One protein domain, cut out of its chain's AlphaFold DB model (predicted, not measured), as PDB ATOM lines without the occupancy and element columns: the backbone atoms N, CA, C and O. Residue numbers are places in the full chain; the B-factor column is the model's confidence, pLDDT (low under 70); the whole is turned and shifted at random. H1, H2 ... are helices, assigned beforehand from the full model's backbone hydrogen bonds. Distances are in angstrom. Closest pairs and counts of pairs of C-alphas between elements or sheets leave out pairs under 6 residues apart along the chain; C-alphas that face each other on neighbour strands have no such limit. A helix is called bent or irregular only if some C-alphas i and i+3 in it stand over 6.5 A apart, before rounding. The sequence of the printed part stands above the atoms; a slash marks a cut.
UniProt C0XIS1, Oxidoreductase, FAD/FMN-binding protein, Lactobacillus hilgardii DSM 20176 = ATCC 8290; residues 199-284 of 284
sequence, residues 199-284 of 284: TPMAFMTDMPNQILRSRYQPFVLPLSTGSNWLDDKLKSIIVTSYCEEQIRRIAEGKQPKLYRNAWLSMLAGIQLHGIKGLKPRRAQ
ATOM      1  N   THR A 199     166.965 183.428 149.056       89.00
ATOM      2  CA  THR A 199     166.925 181.982 148.773       89.00
ATOM      3  C   THR A 199     165.747 181.532 147.892       89.00
ATOM      4  O   THR A 199     166.007 180.787 146.951       89.00
ATOM      5  N   PRO A 200     164.483 181.962 148.121       89.38
ATOM      6  CA  PRO A 200     163.370 181.619 147.227       89.38
ATOM      7  C   PRO A 200     163.586 182.014 145.763       89.38
ATOM      8  O   PRO A 200     163.248 181.247 144.864       89.38
ATOM      9  N   MET A 201     164.203 183.171 145.514       91.00
ATOM     10  CA  MET A 201     164.396 183.702 144.161       91.00
ATOM     11  C   MET A 201     165.327 182.836 143.308       91.00
ATOM     12  O   MET A 201     165.280 182.920 142.085       91.00
ATOM     13  N   ALA A 202     166.136 181.966 143.926       91.69
ATOM     14  CA  ALA A 202     166.981 181.027 143.196       91.69
ATOM     15  C   ALA A 202     166.171 179.961 142.436       91.69
ATOM     16  O   ALA A 202     166.686 179.382 141.488       91.69
ATOM     17  N   PHE A 203     164.926 179.684 142.834       89.56
ATOM     18  CA  PHE A 203     164.108 178.624 142.231       89.56
ATOM     19  C   PHE A 203     162.633 178.993 142.005       89.56
ATOM     20  O   PHE A 203     161.906 178.217 141.391       89.56
ATOM     21  N   MET A 204     162.194 180.161 142.472       90.94
ATOM     22  CA  MET A 204     160.867 180.735 142.246       90.94
ATOM     23  C   MET A 204     161.037 182.176 141.746       90.94
ATOM     24  O   MET A 204     160.852 183.144 142.478       90.94
ATOM     25  N   THR A 205     161.466 182.321 140.493       90.44
ATOM     26  CA  THR A 205     161.840 183.622 139.911       90.44
ATOM     27  C   THR A 205     160.654 184.566 139.712       90.44
ATOM     28  O   THR A 205     160.841 185.778 139.669       90.44
ATOM     29  N   ASP A 206     159.431 184.038 139.636       92.12
ATOM     30  CA  ASP A 206     158.191 184.804 139.526       92.12
ATOM     31  C   ASP A 206     157.489 185.020 140.880       92.12
ATOM     32  O   ASP A 206     156.347 185.479 140.895       92.12
ATOM     33  N   MET A 207     158.157 184.745 142.011       92.62
ATOM     34  CA  MET A 207     157.595 184.899 143.363       92.62
ATOM     35  C   MET A 207     156.864 186.238 143.580       92.62
ATOM     36  O   MET A 207     155.723 186.194 144.043       92.62
ATOM     37  N   PRO A 208     157.409 187.415 143.195       92.00
ATOM     38  CA  PRO A 208     156.679 188.678 143.334       92.00
ATOM     39  C   PRO A 208     155.342 188.690 142.576       92.00
ATOM     40  O   PRO A 208     154.323 189.118 143.112       92.00
ATOM     41  N   ASN A 209     155.306 188.145 141.355       94.31
ATOM     42  CA  ASN A 209     154.075 188.042 140.565       94.31
ATOM     43  C   ASN A 209     153.077 187.055 141.179       94.31
ATOM     44  O   ASN A 209     151.867 187.228 141.028       94.31
ATOM     45  N   GLN A 210     153.559 186.003 141.845       94.38
ATOM     46  CA  GLN A 210     152.692 185.084 142.576       94.38
ATOM     47  C   GLN A 210     152.064 185.762 143.798       94.38
ATOM     48  O   GLN A 210     150.869 185.579 144.018       94.38
ATOM     49  N   ILE A 211     152.831 186.570 144.542       92.69
ATOM     50  CA  ILE A 211     152.330 187.343 145.690       92.69
ATOM     51  C   ILE A 211     151.254 188.330 145.223       92.69
ATOM     52  O   ILE A 211     150.130 188.278 145.713       92.69
ATOM     53  N   LEU A 212     151.551 189.145 144.204       91.88
ATOM     54  CA  LEU A 212     150.624 190.158 143.674       91.88
ATOM     55  C   LEU A 212     149.327 189.573 143.097       91.88
ATOM     56  O   LEU A 212     148.323 190.270 143.000       91.88
ATOM     57  N   ARG A 213     149.344 188.302 142.687       95.00
ATOM     58  CA  ARG A 213     148.167 187.584 142.169       95.00
ATOM     59  C   ARG A 213     147.514 186.680 143.214       95.00
ATOM     60  O   ARG A 213     146.681 185.862 142.838       95.00
ATOM     61  N   SER A 214     147.934 186.756 144.478       91.75
ATOM     62  CA  SER A 214     147.433 185.917 145.576       91.75
ATOM     63  C   SER A 214     147.543 184.406 145.305       91.75
ATOM     64  O   SER A 214     146.705 183.619 145.735       91.75
ATOM     65  N   ARG A 215     148.580 183.985 144.568       92.81
ATOM     66  CA  ARG A 215     148.870 182.573 144.238       92.81
ATOM     67  C   ARG A 215     150.114 182.029 144.934       92.81
ATOM     68  O   ARG A 215     150.422 180.850 144.788       92.81
ATOM     69  N   TYR A 216     150.851 182.883 145.637       92.50
ATOM     70  CA  TYR A 216     152.069 182.485 146.323       92.50
ATOM     71  C   TYR A 216     151.771 181.519 147.470       92.50
ATOM     72  O   TYR A 216     150.831 181.716 148.237       92.50
ATOM     73  N   GLN A 217     152.614 180.498 147.592       87.56
ATOM     74  CA  GLN A 217     152.623 179.571 148.716       87.56
ATOM     75  C   GLN A 217     154.030 179.543 149.322       87.56
ATOM     76  O   GLN A 217     155.002 179.390 148.568       87.56
ATOM     77  N   PRO A 218     154.166 179.670 150.656       85.31
ATOM     78  CA  PRO A 218     155.449 179.552 151.334       85.31
ATOM     79  C   PRO A 218     156.151 178.251 150.950       85.31
ATOM     80  O   PRO A 218     155.601 177.157 151.083       85.31
ATOM     81  N   PHE A 219     157.388 178.364 150.470       80.94
ATOM     82  CA  PHE A 219     158.186 177.208 150.078       80.94
ATOM     83  C   PHE A 219     159.492 177.159 150.862       80.94
ATOM     84  O   PHE A 219     160.361 178.039 150.760       80.94
ATOM     85  N   VAL A 220     159.641 176.082 151.626       78.94
ATOM     86  CA  VAL A 220     160.889 175.695 152.282       78.94
ATOM     87  C   VAL A 220     161.555 174.642 151.414       78.94
ATOM     88  O   VAL A 220     160.901 173.695 150.988       78.94
ATOM     89  N   LEU A 221     162.853 174.812 151.148       82.44
ATOM     90  CA  LEU A 221     163.629 173.860 150.358       82.44
ATOM     91  C   LEU A 221     163.542 172.462 150.993       82.44
ATOM     92  O   LEU A 221     164.098 172.268 152.074       82.44
ATOM     93  N   PRO A 222     162.892 171.484 150.339       79.81
ATOM     94  CA  PRO A 222     162.646 170.164 150.909       79.81
ATOM     95  C   PRO A 222     163.846 169.236 150.670       79.81
ATOM     96  O   PRO A 222     163.674 168.094 150.242       79.81
ATOM     97  N   LEU A 223     165.062 169.755 150.841       89.31
ATOM     98  CA  LEU A 223     166.289 169.011 150.583       89.31
ATOM     99  C   LEU A 223     166.600 168.108 151.772       89.31
ATOM    100  O   LEU A 223     166.707 168.594 152.893       89.31
ATOM    101  N   SER A 224     166.769 166.817 151.505       91.50
ATOM    102  CA  SER A 224     167.194 165.842 152.502       91.50
ATOM    103  C   SER A 224     168.167 164.822 151.917       91.50
ATOM    104  O   SER A 224     168.026 164.378 150.771       91.50
ATOM    105  N   THR A 225     169.157 164.431 152.715       91.56
ATOM    106  CA  THR A 225     170.050 163.294 152.474       91.56
ATOM    107  C   THR A 225     169.442 161.975 152.959       91.56
ATOM    108  O   THR A 225     170.084 160.935 152.823       91.56
ATOM    109  N   GLY A 226     168.246 162.008 153.564       92.50
ATOM    110  CA  GLY A 226     167.626 160.887 154.276       92.50
ATOM    111  C   GLY A 226     168.088 160.743 155.732       92.50
ATOM    112  O   GLY A 226     167.798 159.733 156.365       92.50
ATOM    113  N   SER A 227     168.822 161.722 156.273       92.94
ATOM    114  CA  SER A 227     169.316 161.705 157.653       92.94
ATOM    115  C   SER A 227     169.326 163.118 158.224       92.94
ATOM    116  O   SER A 227     170.132 163.941 157.800       92.94
ATOM    117  N   ASN A 228     168.495 163.367 159.240       90.75
ATOM    118  CA  ASN A 228     168.382 164.683 159.881       90.75
ATOM    119  C   ASN A 228     169.737 165.204 160.386       90.75
ATOM    120  O   ASN A 228     170.057 166.375 160.227       90.75
ATOM    121  N   TRP A 229     170.577 164.319 160.934       90.81
ATOM    122  CA  TRP A 229     171.909 164.696 161.410       90.81
ATOM    123  C   TRP A 229     172.827 165.188 160.281       90.81
ATOM    124  O   TRP A 229     173.568 166.158 160.462       90.81
ATOM    125  N   LEU A 230     172.796 164.531 159.114       89.88
ATOM    126  CA  LEU A 230     173.557 164.975 157.944       89.88
ATOM    127  C   LEU A 230     172.974 166.262 157.362       89.88
ATOM    128  O   LEU A 230     173.743 167.162 157.026       89.88
ATOM    129  N   ASP A 231     171.648 166.356 157.291       89.06
ATOM    130  CA  ASP A 231     170.939 167.536 156.803       89.06
ATOM    131  C   ASP A 231     171.300 168.773 157.629       89.06
ATOM    132  O   ASP A 231     171.685 169.790 157.058       89.06
ATOM    133  N   ASP A 232     171.310 168.671 158.960       86.06
ATOM    134  CA  ASP A 232     171.719 169.764 159.846       86.06
ATOM    135  C   ASP A 232     173.199 170.115 159.682       86.06
ATOM    136  O   ASP A 232     173.572 171.287 159.557       86.06
ATOM    137  N   LYS A 233     174.068 169.099 159.637       84.81
ATOM    138  CA  LYS A 233     175.520 169.291 159.537       84.81
ATOM    139  C   LYS A 233     175.948 169.890 158.196       84.81
ATOM    140  O   LYS A 233     176.932 170.630 158.144       84.81
ATOM    141  N   LEU A 234     175.247 169.562 157.113       85.94
ATOM    142  CA  LEU A 234     175.585 169.956 155.742       85.94
ATOM    143  C   LEU A 234     174.638 171.014 155.169       85.94
ATOM    144  O   LEU A 234     174.834 171.429 154.026       85.94
ATOM    145  N   LYS A 235     173.671 171.509 155.954       86.50
ATOM    146  CA  LYS A 235     172.620 172.452 155.540       86.50
ATOM    147  C   LYS A 235     173.135 173.582 154.656       86.50
ATOM    148  O   LYS A 235     172.616 173.816 153.568       86.50
ATOM    149  N   SER A 236     174.191 174.264 155.104       83.75
ATOM    150  CA  SER A 236     174.788 175.390 154.378       83.75
ATOM    151  C   SER A 236     175.327 174.979 153.002       83.75
ATOM    152  O   SER A 236     175.069 175.661 152.011       83.75
ATOM    153  N   ILE A 237     176.017 173.837 152.914       84.94
ATOM    154  CA  ILE A 237     176.587 173.319 151.660       84.94
ATOM    155  C   ILE A 237     175.473 172.864 150.717       84.94
ATOM    156  O   ILE A 237     175.502 173.214 149.538       84.94
ATOM    157  N   ILE A 238     174.486 172.127 151.232       89.69
ATOM    158  CA  ILE A 238     173.338 171.621 150.472       89.69
ATOM    159  C   ILE A 238     172.565 172.787 149.848       89.69
ATOM    160  O   ILE A 238     172.409 172.846 148.630       89.69
ATOM    161  N   VAL A 239     172.151 173.761 150.667       89.00
ATOM    162  CA  VAL A 239     171.371 174.919 150.205       89.00
ATOM    163  C   VAL A 239     172.181 175.780 149.238       89.00
ATOM    164  O   VAL A 239     171.660 176.164 148.194       89.00
ATOM    165  N   THR A 240     173.453 176.058 149.541       88.25
ATOM    166  CA  THR A 240     174.305 176.873 148.659       88.25
ATOM    167  C   THR A 240     174.496 176.196 147.304       88.25
ATOM    168  O   THR A 240     174.307 176.838 146.276       88.25
ATOM    169  N   SER A 241     174.799 174.894 147.289       89.75
ATOM    170  CA  SER A 241     175.020 174.156 146.040       89.75
ATOM    171  C   SER A 241     173.740 174.052 145.211       89.75
ATOM    172  O   SER A 241     173.785 174.229 143.998       89.75
ATOM    173  N   TYR A 242     172.592 173.842 145.865       92.31
ATOM    174  CA  TYR A 242     171.292 173.862 145.200       92.31
ATOM    175  C   TYR A 242     171.022 175.221 144.547       92.31
ATOM    176  O   TYR A 242     170.732 175.282 143.356       92.31
ATOM    177  N   CYS A 243     171.147 176.318 145.302       92.00
ATOM    178  CA  CYS A 243     170.912 177.661 144.778       92.00
ATOM    179  C   CYS A 243     171.868 178.004 143.628       92.00
ATOM    180  O   CYS A 243     171.425 178.561 142.629       92.00
ATOM    181  N   GLU A 244     173.152 177.653 143.736       91.31
ATOM    182  CA  GLU A 244     174.134 177.859 142.663       91.31
ATOM    183  C   GLU A 244     173.759 177.104 141.383       91.31
ATOM    184  O   GLU A 244     173.827 177.678 140.293       91.31
ATOM    185  N   GLU A 245     173.322 175.847 141.504       92.62
ATOM    186  CA  GLU A 245     172.829 175.075 140.365       92.62
ATOM    187  C   GLU A 245     171.620 175.763 139.720       92.62
ATOM    188  O   GLU A 245     171.608 175.970 138.505       92.62
ATOM    189  N   GLN A 246     170.621 176.159 140.514       93.81
ATOM    190  CA  GLN A 246     169.401 176.759 139.969       93.81
ATOM    191  C   GLN A 246     169.666 178.123 139.317       93.81
ATOM    192  O   GLN A 246     169.175 178.377 138.216       93.81
ATOM    193  N   ILE A 247     170.512 178.964 139.920       93.50
ATOM    194  CA  ILE A 247     170.921 180.251 139.337       93.50
ATOM    195  C   ILE A 247     171.648 180.037 138.005       93.50
ATOM    196  O   ILE A 247     171.379 180.752 137.040       93.50
ATOM    197  N   ARG A 248     172.528 179.031 137.906       92.19
ATOM    198  CA  ARG A 248     173.191 178.707 136.636       92.19
ATOM    199  C   ARG A 248     172.193 178.249 135.577       92.19
ATOM    200  O   ARG A 248     172.284 178.692 134.437       92.19
ATOM    201  N   ARG A 249     171.225 177.405 135.942       93.81
ATOM    202  CA  ARG A 249     170.159 176.989 135.018       93.81
ATOM    203  C   ARG A 249     169.414 178.201 134.464       93.81
ATOM    204  O   ARG A 249     169.249 178.283 133.251       93.81
ATOM    205  N   ILE A 250     169.043 179.150 135.325       94.31
ATOM    206  CA  ILE A 250     168.382 180.398 134.919       94.31
ATOM    207  C   ILE A 250     169.275 181.206 133.968       94.31
ATOM    208  O   ILE A 250     168.802 181.659 132.929       94.31
ATOM    209  N   ALA A 251     170.568 181.343 134.277       93.06
ATOM    210  CA  ALA A 251     171.526 182.048 133.419       93.06
ATOM    211  C   ALA A 251     171.687 181.398 132.030       93.06
ATOM    212  O   ALA A 251     171.959 182.088 131.053       93.06
ATOM    213  N   GLU A 252     171.477 180.085 131.928       94.94
ATOM    214  CA  GLU A 252     171.454 179.325 130.671       94.94
ATOM    215  C   GLU A 252     170.070 179.320 129.984       94.94
ATOM    216  O   GLU A 252     169.857 178.573 129.030       94.94
ATOM    217  N   GLY A 253     169.101 180.101 130.477       94.81
ATOM    218  CA  GLY A 253     167.739 180.169 129.935       94.81
ATOM    219  C   GLY A 253     166.854 178.963 130.276       94.81
ATOM    220  O   GLY A 253     165.787 178.789 129.688       94.81
ATOM    221  N   LYS A 254     167.270 178.109 131.219       94.88
ATOM    222  CA  LYS A 254     166.516 176.927 131.661       94.88
ATOM    223  C   LYS A 254     165.658 177.255 132.881       94.88
ATOM    224  O   LYS A 254     166.046 178.030 133.750       94.88
ATOM    225  N   GLN A 255     164.522 176.570 133.001       93.69
ATOM    226  CA  GLN A 255     163.695 176.637 134.208       93.69
ATOM    227  C   GLN A 255     164.401 175.982 135.414       93.69
ATOM    228  O   GLN A 255     165.110 174.971 135.236       93.69
ATOM    229  N   PRO A 256     164.193 176.499 136.642       92.38
ATOM    230  CA  PRO A 256     164.619 175.824 137.863       92.38
ATOM    231  C   PRO A 256     164.064 174.398 137.936       92.38
ATOM    232  O   PRO A 256     162.947 174.120 137.500       92.38
ATOM    233  N   LYS A 257     164.850 173.471 138.481       91.06
ATOM    234  CA  LYS A 257     164.464 172.075 138.683       91.06
ATOM    235  C   LYS A 257     164.320 171.809 140.175       91.06
ATOM    236  O   LYS A 257     165.313 171.679 140.882       91.06
ATOM    237  N   LEU A 258     163.078 171.680 140.634       89.50
ATOM    238  CA  LEU A 258     162.786 171.341 142.023       89.50
ATOM    239  C   LEU A 258     162.998 169.844 142.267       89.50
ATOM    240  O   LEU A 258     162.438 169.001 141.567       89.50
ATOM    241  N   TYR A 259     163.790 169.510 143.280       91.25
ATOM    242  CA  TYR A 259     163.971 168.139 143.748       91.25
ATOM    243  C   TYR A 259     164.223 168.107 145.257       91.25
ATOM    244  O   TYR A 259     164.606 169.107 145.859       91.25
ATOM    245  N   ARG A 260     163.993 166.937 145.866       90.56
ATOM    246  CA  ARG A 260     164.137 166.722 147.317       90.56
ATOM    247  C   ARG A 260     165.457 166.069 147.719       90.56
ATOM    248  O   ARG A 260     165.893 166.196 148.851       90.56
ATOM    249  N   ASN A 261     166.102 165.354 146.803       93.00
ATOM    250  CA  ASN A 261     167.320 164.617 147.115       93.00
ATOM    251  C   ASN A 261     168.533 165.565 147.211       93.00
ATOM    252  O   ASN A 261     169.033 166.035 146.187       93.00
ATOM    253  N   ALA A 262     169.027 165.813 148.426       92.12
ATOM    254  CA  ALA A 262     170.164 166.701 148.681       92.12
ATOM    255  C   ALA A 262     171.482 166.203 148.058       92.12
ATOM    256  O   ALA A 262     172.358 167.011 147.729       92.12
ATOM    257  N   TRP A 263     171.619 164.898 147.804       91.88
ATOM    258  CA  TRP A 263     172.802 164.348 147.138       91.88
ATOM    259  C   TRP A 263     172.977 164.909 145.724       91.88
ATOM    260  O   TRP A 263     174.107 165.147 145.300       91.88
ATOM    261  N   LEU A 264     171.878 165.218 145.025       90.88
ATOM    262  CA  LEU A 264     171.933 165.846 143.702       90.88
ATOM    263  C   LEU A 264     172.550 167.249 143.767       90.88
ATOM    264  O   LEU A 264     173.438 167.552 142.978       90.88
ATOM    265  N   SER A 265     172.166 168.067 144.757       87.06
ATOM    266  CA  SER A 265     172.795 169.384 144.952       87.06
ATOM    267  C   SER A 265     174.276 169.282 145.302       87.06
ATOM    268  O   SER A 265     175.073 170.088 144.832       87.06
ATOM    269  N   MET A 266     174.677 168.280 146.088       86.56
ATOM    270  CA  MET A 266     176.089 168.087 146.419       86.56
ATOM    271  C   MET A 266     176.904 167.675 145.191       86.56
ATOM    272  O   MET A 266     177.987 168.214 144.969       86.56
ATOM    273  N   LEU A 267     176.371 166.767 144.366       88.50
ATOM    274  CA  LEU A 267     176.986 166.378 143.096       88.50
ATOM    275  C   LEU A 267     177.134 167.577 142.156       88.50
ATOM    276  O   LEU A 267     178.213 167.764 141.597       88.50
ATOM    277  N   ALA A 268     176.110 168.427 142.042       84.69
ATOM    278  CA  ALA A 268     176.197 169.665 141.270       84.69
ATOM    279  C   ALA A 268     177.291 170.599 141.816       84.69
ATOM    280  O   ALA A 268     178.117 171.103 141.055       84.69
ATOM    281  N   GLY A 269     177.383 170.763 143.141       81.94
ATOM    282  CA  GLY A 269     178.454 171.534 143.780       81.94
ATOM    283  C   GLY A 269     179.859 171.008 143.450       81.94
ATOM    284  O   GLY A 269     180.768 171.803 143.193       81.94
ATOM    285  N   ILE A 270     180.035 169.683 143.400       86.62
ATOM    286  CA  ILE A 270     181.295 169.036 142.999       86.62
ATOM    287  C   ILE A 270     181.574 169.242 141.508       86.62
ATOM    288  O   ILE A 270     182.703 169.555 141.144       86.62
ATOM    289  N   GLN A 271     180.576 169.093 140.637       85.62
ATOM    290  CA  GLN A 271     180.741 169.327 139.198       85.62
ATOM    291  C   GLN A 271     181.182 170.766 138.903       85.62
ATOM    292  O   GLN A 271     181.978 170.996 137.998       85.62
ATOM    293  N   LEU A 272     180.694 171.728 139.688       80.62
ATOM    294  CA  LEU A 272     180.988 173.146 139.509       80.62
ATOM    295  C   LEU A 272     182.359 173.564 140.050       80.62
ATOM    296  O   LEU A 272     183.044 174.367 139.422       80.62
ATOM    297  N   HIS A 273     182.754 173.048 141.217       81.81
ATOM    298  CA  HIS A 273     183.909 173.564 141.971       81.81
ATOM    299  C   HIS A 273     184.945 172.488 142.328       81.81
ATOM    300  O   HIS A 273     185.876 172.739 143.101       81.81
ATOM    301  N   GLY A 274     184.779 171.268 141.819       84.75
ATOM    302  CA  GLY A 274     185.516 170.087 142.261       84.75
ATOM    303  C   GLY A 274     185.242 169.745 143.730       84.75
ATOM    304  O   GLY A 274     184.291 170.222 144.349       84.75
ATOM    305  N   ILE A 275     186.136 168.968 144.348       78.69
ATOM    306  CA  ILE A 275     186.031 168.581 145.772       78.69
ATOM    307  C   ILE A 275     186.030 169.810 146.705       78.69
ATOM    308  O   ILE A 275     185.477 169.765 147.804       78.69
ATOM    309  N   LYS A 276     186.584 170.952 146.263       75.62
ATOM    310  CA  LYS A 276     186.521 172.218 147.014       75.62
ATOM    311  C   LYS A 276     185.086 172.720 147.198       75.62
ATOM    312  O   LYS A 276     184.836 173.433 148.165       75.62
ATOM    313  N   GLY A 277     184.148 172.303 146.346       70.38
ATOM    314  CA  GLY A 277     182.725 172.605 146.482       70.38
ATOM    315  C   GLY A 277     182.100 172.098 147.785       70.38
ATOM    316  O   GLY A 277     181.118 172.678 148.233       70.38
ATOM    317  N   LEU A 278     182.711 171.090 148.422       74.62
ATOM    318  CA  LEU A 278     182.274 170.508 149.696       74.62
ATOM    319  C   LEU A 278     182.912 171.164 150.930       74.62
ATOM    320  O   LEU A 278     182.607 170.779 152.059       74.62
ATOM    321  N   LYS A 279     183.826 172.126 150.750       73.69
ATOM    322  CA  LYS A 279     184.400 172.866 151.877       73.69
ATOM    323  C   LYS A 279     183.443 173.976 152.327       73.69
ATOM    324  O   LYS A 279     182.833 174.626 151.475       73.69
ATOM    325  N   PRO A 280     183.345 174.250 153.641       68.69
ATOM    326  CA  PRO A 280     182.642 175.426 154.137       68.69
ATOM    327  C   PRO A 280     183.187 176.692 153.473       68.69
ATOM    328  O   PRO A 280     184.393 176.928 153.473       68.69
ATOM    329  N   ARG A 281     182.291 177.509 152.913       68.62
ATOM    330  CA  ARG A 281     182.637 178.800 152.290       68.62
ATOM    331  C   ARG A 281     182.362 179.995 153.201       68.62
ATOM    332  O   ARG A 281     182.643 181.127 152.826       68.62
ATOM    333  N   ARG A 282     181.811 179.743 154.394       58.06
ATOM    334  CA  ARG A 282     181.570 180.742 155.440       58.06
ATOM    335  C   ARG A 282     182.218 180.325 156.755       58.06
ATOM    336  O   ARG A 282     182.205 179.146 157.110       58.06
ATOM    337  N   ALA A 283     182.759 181.313 157.455       53.22
ATOM    338  CA  ALA A 283     183.166 181.209 158.844       53.22
ATOM    339  C   ALA A 283     181.900 181.267 159.706       53.22
ATOM    340  O   ALA A 283     181.468 182.345 160.085       53.22
ATOM    341  N   GLN A 284     181.228 180.134 159.897       44.91
ATOM    342  CA  GLN A 284     180.251 179.996 160.982       44.91
ATOM    343  C   GLN A 284     180.974 179.536 162.240       44.91
ATOM    344  O   GLN A 284     181.806 178.597 162.101       44.91
TER     345      GLN A 284
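This is residues 199 to 284 of the 284 residues of the protein "Oxidoreductase, FAD/FMN-binding protein" of Lactobacillus hilgardii DSM 20176 = ATCC 8290 (UniProt C0XIS1). A long kinked helix, H3, makes the core, with kinked H4 crossing one side and short H1 on the other. Residues 209 to 214, of which 209 to 212 belong to H2, stick out. The 86 printed residues have four named helices, H1 to H4 in order, and no named strand: all helix, compact, radius of gyration of the C-alphas 13.8 A, spans 41 by 30 by 24 A.

Start at H1, residues 199 to 202; it touches H3, residues 228 to 251, at 243 to 247 alone, closest C-alphas Ala 202 and Cys 243, 5.4 A. H2, residues 207 to 212, is apart from H3. H4, residues 262 to 278, touches H3 at 237 to 245 alone, about perpendicular at 76 degrees, closest C-alphas Tyr 242 and Ser 265, 4.7 A. H3 and H4 are irregular: C-alphas 233 and 236 are 8.0 A apart, 272 and 275 9.2 A. Every O i to N i+4 pair is within hydrogen-bond range in H2, 18 of 20 in H3, 9 of 13 in H4; H1 is too short for one.

Find C-alpha 199 at (166.925, 181.982, 148.773), where H1 begins. H3 runs 31.8 A from C-alpha 228 to C-alpha 251; H4 runs 12.7 A and ends at C-alpha 278 at (182.274, 170.508, 149.696).

The printed part has no cut; link H2 to H3 is long, and residues 280 to 284 are under pLDDT 70.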